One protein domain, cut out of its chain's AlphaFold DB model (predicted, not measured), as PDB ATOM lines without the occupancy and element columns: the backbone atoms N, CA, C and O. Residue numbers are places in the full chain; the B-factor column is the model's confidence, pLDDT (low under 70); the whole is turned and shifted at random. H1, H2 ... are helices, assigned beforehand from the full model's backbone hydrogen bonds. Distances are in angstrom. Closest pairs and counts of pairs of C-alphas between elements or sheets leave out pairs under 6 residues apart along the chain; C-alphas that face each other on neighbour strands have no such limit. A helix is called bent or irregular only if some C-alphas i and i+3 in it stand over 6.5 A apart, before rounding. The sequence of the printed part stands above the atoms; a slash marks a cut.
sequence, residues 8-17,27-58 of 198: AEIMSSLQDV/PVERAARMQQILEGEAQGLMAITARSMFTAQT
ATOM      1  N   ALA A   8      30.853 -25.038  42.849       96.00
ATOM      2  CA  ALA A   8      30.819 -26.497  42.953       96.00
ATOM      3  C   ALA A   8      31.159 -27.006  44.366       96.00
ATOM      4  O   ALA A   8      30.521 -27.935  44.857       96.00
ATOM      5  N   GLU A   9      32.124 -26.379  45.041       96.69
ATOM      6  CA  GLU A   9      32.479 -26.702  46.428       96.69
ATOM      7  C   GLU A   9      31.341 -26.348  47.395       96.69
ATOM      8  O   GLU A   9      31.029 -27.122  48.300       96.69
ATOM      9  N   ILE A  10      30.666 -25.215  47.169       97.25
ATOM     10  CA  ILE A  10      29.481 -24.826  47.943       97.25
ATOM     11  C   ILE A  10      28.356 -25.845  47.733       97.25
ATOM     12  O   ILE A  10      27.767 -26.301  48.712       97.25
ATOM     13  N   MET A  11      28.084 -26.256  46.489       97.75
ATOM     14  CA  MET A  11      27.085 -27.294  46.211       97.75
ATOM     15  C   MET A  11      27.417 -28.618  46.906       97.75
ATOM     16  O   MET A  11      26.537 -29.199  47.534       97.75
ATOM     17  N   SER A  12      28.675 -29.070  46.849       97.94
ATOM     18  CA  SER A  12      29.113 -30.286  47.548       97.94
ATOM     19  C   SER A  12      28.872 -30.178  49.055       97.94
ATOM     20  O   SER A  12      28.290 -31.075  49.657       97.94
ATOM     21  N   SER A  13      29.236 -29.046  49.663       97.44
ATOM     22  CA  SER A  13      29.004 -28.815  51.090       97.44
ATOM     23  C   SER A  13      27.513 -28.817  51.451       97.44
ATOM     24  O   SER A  13      27.148 -29.306  52.519       97.44
ATOM     25  N   LEU A  14      26.641 -28.281  50.591       97.75
ATOM     26  CA  LEU A  14      25.188 -28.310  50.803       97.75
ATOM     27  C   LEU A  14      24.607 -29.727  50.669       97.75
ATOM     28  O   LEU A  14      23.674 -30.080  51.398       97.75
ATOM     29  N   GLN A  15      25.166 -30.557  49.784       97.88
ATOM     30  CA  GLN A  15      24.801 -31.972  49.683       97.88
ATOM     31  C   GLN A  15      25.165 -32.730  50.963       97.88
ATOM     32  O   GLN A  15      24.325 -33.455  51.492       97.88
ATOM     33  N   ASP A  16      26.352 -32.498  51.528       98.25
ATOM     34  CA  ASP A  16      26.763 -33.130  52.788       98.25
ATOM     35  C   ASP A  16      25.822 -32.770  53.948       98.25
ATOM     36  O   ASP A  16      25.440 -33.632  54.744       98.25
ATOM     37  N   VAL A  17      25.390 -31.505  54.025       97.81
ATOM     38  CA  VAL A  17      24.394 -31.055  55.013       97.81
ATOM     39  C   VAL A  17      23.049 -31.747  54.791       97.81
ATOM     40  O   VAL A  17      22.414 -32.177  55.751       97.81
ATOM     41  N   PRO A  27      12.286 -43.646  61.549       97.88
ATOM     42  CA  PRO A  27      11.905 -43.845  60.156       97.88
ATOM     43  C   PRO A  27      10.804 -42.888  59.673       97.88
ATOM     44  O   PRO A  27      10.772 -42.563  58.484       97.88
ATOM     45  N   VAL A  28       9.905 -42.437  60.553       98.50
ATOM     46  CA  VAL A  28       8.821 -41.511  60.195       98.50
ATOM     47  C   VAL A  28       9.384 -40.117  59.948       98.50
ATOM     48  O   VAL A  28       9.091 -39.512  58.914       98.50
ATOM     49  N   GLU A  29      10.241 -39.625  60.846       98.62
ATOM     50  CA  GLU A  29      10.918 -38.341  60.649       98.62
ATOM     51  C   GLU A  29      11.830 -38.375  59.425       98.62
ATOM     52  O   GLU A  29      11.803 -37.453  58.609       98.62
ATOM     53  N   ARG A  30      12.590 -39.460  59.242       98.44
ATOM     54  CA  ARG A  30      13.444 -39.643  58.067       98.44
ATOM     55  C   ARG A  30      12.645 -39.547  56.768       98.44
ATOM     56  O   ARG A  30      13.064 -38.847  55.850       98.44
ATOM     57  N   ALA A  31      11.489 -40.208  56.689       98.44
ATOM     58  CA  ALA A  31      10.619 -40.134  55.516       98.44
ATOM     59  C   ALA A  31      10.103 -38.707  55.269       98.44
ATOM     60  O   ALA A  31      10.133 -38.235  54.131       98.44
ATOM     61  N   ALA A  32       9.691 -37.999  56.324       98.56
ATOM     62  CA  ALA A  32       9.242 -36.613  56.221       98.56
ATOM     63  C   ALA A  32      10.360 -35.673  55.731       98.56
ATOM     64  O   ALA A  32      10.131 -34.854  54.840       98.56
ATOM     65  N   ARG A  33      11.588 -35.822  56.247       98.44
ATOM     66  CA  ARG A  33      12.753 -35.035  55.808       98.44
ATOM     67  C   ARG A  33      13.127 -35.322  54.359       98.44
ATOM     68  O   ARG A  33      13.351 -34.388  53.598       98.44
ATOM     69  N   MET A  34      13.133 -36.593  53.954       98.38
ATOM     70  CA  MET A  34      13.374 -36.972  52.558       98.38
ATOM     71  C   MET A  34      12.339 -36.358  51.614       98.38
ATOM     72  O   MET A  34      12.704 -35.896  50.536       98.38
ATOM     73  N   GLN A  35      11.065 -36.303  52.014       98.44
ATOM     74  CA  GLN A  35      10.036 -35.643  51.214       98.44
ATOM     75  C   GLN A  35      10.325 -34.143  51.046       98.44
ATOM     76  O   GLN A  35      10.264 -33.643  49.925       98.44
ATOM     77  N   GLN A  36      10.691 -33.439  52.121       98.12
ATOM     78  CA  GLN A  36      11.060 -32.020  52.045       98.12
ATOM     79  C   GLN A  36      12.271 -31.777  51.135       98.12
ATOM     80  O   GLN A  36      12.266 -30.826  50.356       98.12
ATOM     81  N   ILE A  37      13.289 -32.642  51.205       98.12
ATOM     82  CA  ILE A  37      14.467 -32.563  50.330       98.12
ATOM     83  C   ILE A  37      14.042 -32.688  48.865       98.12
ATOM     84  O   ILE A  37      14.383 -31.826  48.064       98.12
ATOM     85  N   LEU A  38      13.243 -33.705  48.523       98.25
ATOM     86  CA  LEU A  38      12.767 -33.913  47.151       98.25
ATOM     87  C   LEU A  38      11.929 -32.735  46.635       98.25
ATOM     88  O   LEU A  38      12.060 -32.344  45.477       98.25
ATOM     89  N   GLU A  39      11.079 -32.153  47.483       98.38
ATOM     90  CA  GLU A  39      10.307 -30.954  47.138       98.38
ATOM     91  C   GLU A  39      11.227 -29.750  46.872       98.38
ATOM     92  O   GLU A  39      11.033 -29.035  45.887       98.38
ATOM     93  N   GLY A  40      12.261 -29.551  47.694       97.44
ATOM     94  CA  GLY A  40      13.246 -28.483  47.505       97.44
ATOM     95  C   GLY A  40      14.157 -28.684  46.289       97.44
ATOM     96  O   GLY A  40      14.473 -27.721  45.587       97.44
ATOM     97  N   GLU A  41      14.544 -29.926  45.995       97.00
ATOM     98  CA  GLU A  41      15.301 -30.294  44.792       97.00
ATOM     99  C   GLU A  41      14.478 -30.068  43.523       97.00
ATOM    100  O   GLU A  41      14.986 -29.492  42.562       97.00
ATOM    101  N   ALA A  42      13.191 -30.427  43.539       97.62
ATOM    102  CA  ALA A  42      12.276 -30.149  42.434       97.62
ATOM    103  C   ALA A  42      12.129 -28.641  42.159       97.62
ATOM    104  O   ALA A  42      11.901 -28.238  41.020       97.62
ATOM    105  N   GLN A  43      12.286 -27.806  43.189       98.06
ATOM    106  CA  GLN A  43      12.308 -26.344  43.075       98.06
ATOM    107  C   GLN A  43      13.693 -25.774  42.723       98.06
ATOM    108  O   GLN A  43      13.813 -24.578  42.464       98.06
ATOM    109  N   GLY A  44      14.749 -26.593  42.715       97.06
ATOM    110  CA  GLY A  44      16.118 -26.145  42.457       97.06
ATOM    111  C   GLY A  44      16.718 -25.273  43.569       97.06
ATOM    112  O   GLY A  44      17.658 -24.520  43.310       97.06
ATOM    113  N   LEU A  45      16.210 -25.362  44.807       96.69
ATOM    114  CA  LEU A  45      16.626 -24.492  45.921       96.69
ATOM    115  C   LEU A  45      18.124 -24.587  46.238       96.69
ATOM    116  O   LEU A  45      18.741 -23.585  46.600       96.69
ATOM    117  N   MET A  46      18.725 -25.766  46.068       96.94
ATOM    118  CA  MET A  46      20.151 -25.977  46.322       96.94
ATOM    119  C   MET A  46      21.027 -25.139  45.382       96.94
ATOM    120  O   MET A  46      21.939 -24.456  45.844       96.94
ATOM    121  N   ALA A  47      20.713 -25.129  44.083       97.06
ATOM    122  CA  ALA A  47      21.452 -24.350  43.092       97.06
ATOM    123  C   ALA A  47      21.287 -22.840  43.327       97.06
ATOM    124  O   ALA A  47      22.260 -22.090  43.285       97.06
ATOM    125  N   ILE A  48      20.066 -22.396  43.648       97.88
ATOM    126  CA  ILE A  48      19.777 -20.990  43.974       97.88
ATOM    127  C   ILE A  48      20.589 -20.545  45.199       97.88
ATOM    128  O   ILE A  48      21.224 -19.489  45.180       97.88
ATOM    129  N   THR A  49      20.609 -21.373  46.243       97.50
ATOM    130  CA  THR A  49      21.340 -21.094  47.484       97.50
ATOM    131  C   THR A  49      22.849 -21.058  47.246       97.50
ATOM    132  O   THR A  49      23.513 -20.123  47.692       97.50
ATOM    133  N   ALA A  50      23.394 -22.024  46.498       97.44
ATOM    134  CA  ALA A  50      24.816 -22.066  46.172       97.44
ATOM    135  C   ALA A  50      25.262 -20.809  45.415       97.44
ATOM    136  O   ALA A  50      26.248 -20.170  45.794       97.44
ATOM    137  N   ARG A  51      24.479 -20.394  44.412       97.19
ATOM    138  CA  ARG A  51      24.735 -19.172  43.647       97.19
ATOM    139  C   ARG A  51      24.682 -17.924  44.524       97.19
ATOM    140  O   ARG A  51      25.555 -17.071  44.410       97.19
ATOM    141  N   SER A  52      23.696 -17.830  45.417       97.00
ATOM    142  CA  SER A  52      23.558 -16.717  46.366       97.00
ATOM    143  C   SER A  52      24.745 -16.617  47.334       97.00
ATOM    144  O   SER A  52      25.265 -15.529  47.576       97.00
ATOM    145  N   MET A  53      25.230 -17.749  47.852       95.50
ATOM    146  CA  MET A  53      26.414 -17.774  48.714       95.50
ATOM    147  C   MET A  53      27.680 -17.386  47.951       95.50
ATOM    148  O   MET A  53      28.509 -16.639  48.474       95.50
ATOM    149  N   PHE A  54      27.831 -17.869  46.715       95.50
ATOM    150  CA  PHE A  54      28.964 -17.524  45.865       95.50
ATOM    151  C   PHE A  54      29.009 -16.018  45.574       95.50
ATOM    152  O   PHE A  54      30.042 -15.384  45.792       95.50
ATOM    153  N   THR A  55      27.882 -15.421  45.164       94.62
ATOM    154  CA  THR A  55      27.811 -13.979  44.880       94.62
ATOM    155  C   THR A  55      28.103 -13.138  46.121       94.62
ATOM    156  O   THR A  55      28.874 -12.176  46.035       94.62
ATOM    157  N   ALA A  56      27.577 -13.526  47.287       92.81
ATOM    158  CA  ALA A  56      27.870 -12.866  48.557       92.81
ATOM    159  C   ALA A  56      29.371 -12.911  48.895       92.81
ATOM    160  O   ALA A  56      29.965 -11.879  49.212       92.81
ATOM    161  N   GLN A  57      30.024 -14.071  48.752       91.81
ATOM    162  CA  GLN A  57      31.469 -14.199  48.986       91.81
ATOM    163  C   GLN A  57      32.291 -13.304  48.053       91.81
ATOM    164  O   GLN A  57      33.229 -12.640  48.502       91.81
ATOM    165  N   THR A  58      31.932 -13.249  46.767       88.69
ATOM    166  CA  THR A  58      32.617 -12.370  45.811       88.69
ATOM    167  C   THR A  58      32.426 -10.889  46.136       88.69
ATOM    168  O   THR A  58      33.395 -10.135  46.065       88.69
TER     169      THR A  58
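Overview. This is residues 8 to 17 and 27 to 58 of the 198 residues of an uncharacterized protein of Microthlaspi erraticum (UniProt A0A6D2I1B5). Two helices, H2 and H3, are joined end to start by a tight link and make a wide, open V, and a shorter helix, H1, packs slantwise on H3 at the inner side of the V. The arm made by H2 sticks out with residues 27 to 36 and 38 to 42, and H2 and H3 together make the long axis. The printed part has 42 residues with three named helices, in the order H1, H2, H3 along the chain, and no named strand; the class is all helix. The whole is loose, with a radius of gyration of the C-alphas of 12.2 A, and the C-alphas span 40 by 19 by 13 A.

Along the chain. H2, the longest helix, is residues 27 to 42, 22.4 A from first to last C-alpha; it begins at C-alpha 27, at (11.905, -43.845, 60.156), and ends at C-alpha 42, at (12.276, -30.149, 42.434). H3 is residues 45 to 58, 20.1 A from first to last C-alpha, and ends at C-alpha 58, at (32.617, -12.370, 45.811). H1 is residues 8 to 17, 14.4 A long by the same measure, and begins at C-alpha 8, at (30.819, -26.497, 42.953). No helix is bent or irregular.

Arrangement. H2 touches no helix, but is near H3. The two are close but not clearly touching, with 1 pair of C-alphas within 8 A, those of Gly 40 and Met 46, 7.4 A apart. Their lines stand at a steep tilt of 66 degrees, and they run the same way. Their centres are 22.0 A apart. H3 touches H1, with 8 pairs of C-alphas within 8 A; the closest are those of Met 11 and Ala 50, 5.7 A apart. H1 and H3 run opposite ways at a steep tilt of 53 degrees, with their centres 10.9 A apart. H1 and H2 are apart. In H1, H2 and H3 every O i to N i+4 pair is within hydrogen-bond range.

Size, cuts and confidence. The two C-alphas farthest apart are those of Pro 27 and Thr 58, 40.3 A. Residues 18 to 26 are cut out, and C-alphas 17 and 27 are 18.6 A apart across the cut; the link from H1 to H2 is the link across the cut. The link from H2 to H3, residues 43 and 44, is tight. Residues 27 to 36 and 38 to 44 stand free, with no C-alpha 8 or more residues away along the chain within 10 A. The mean pLDDT of the printed part is 97.1, and no printed residue is under 70.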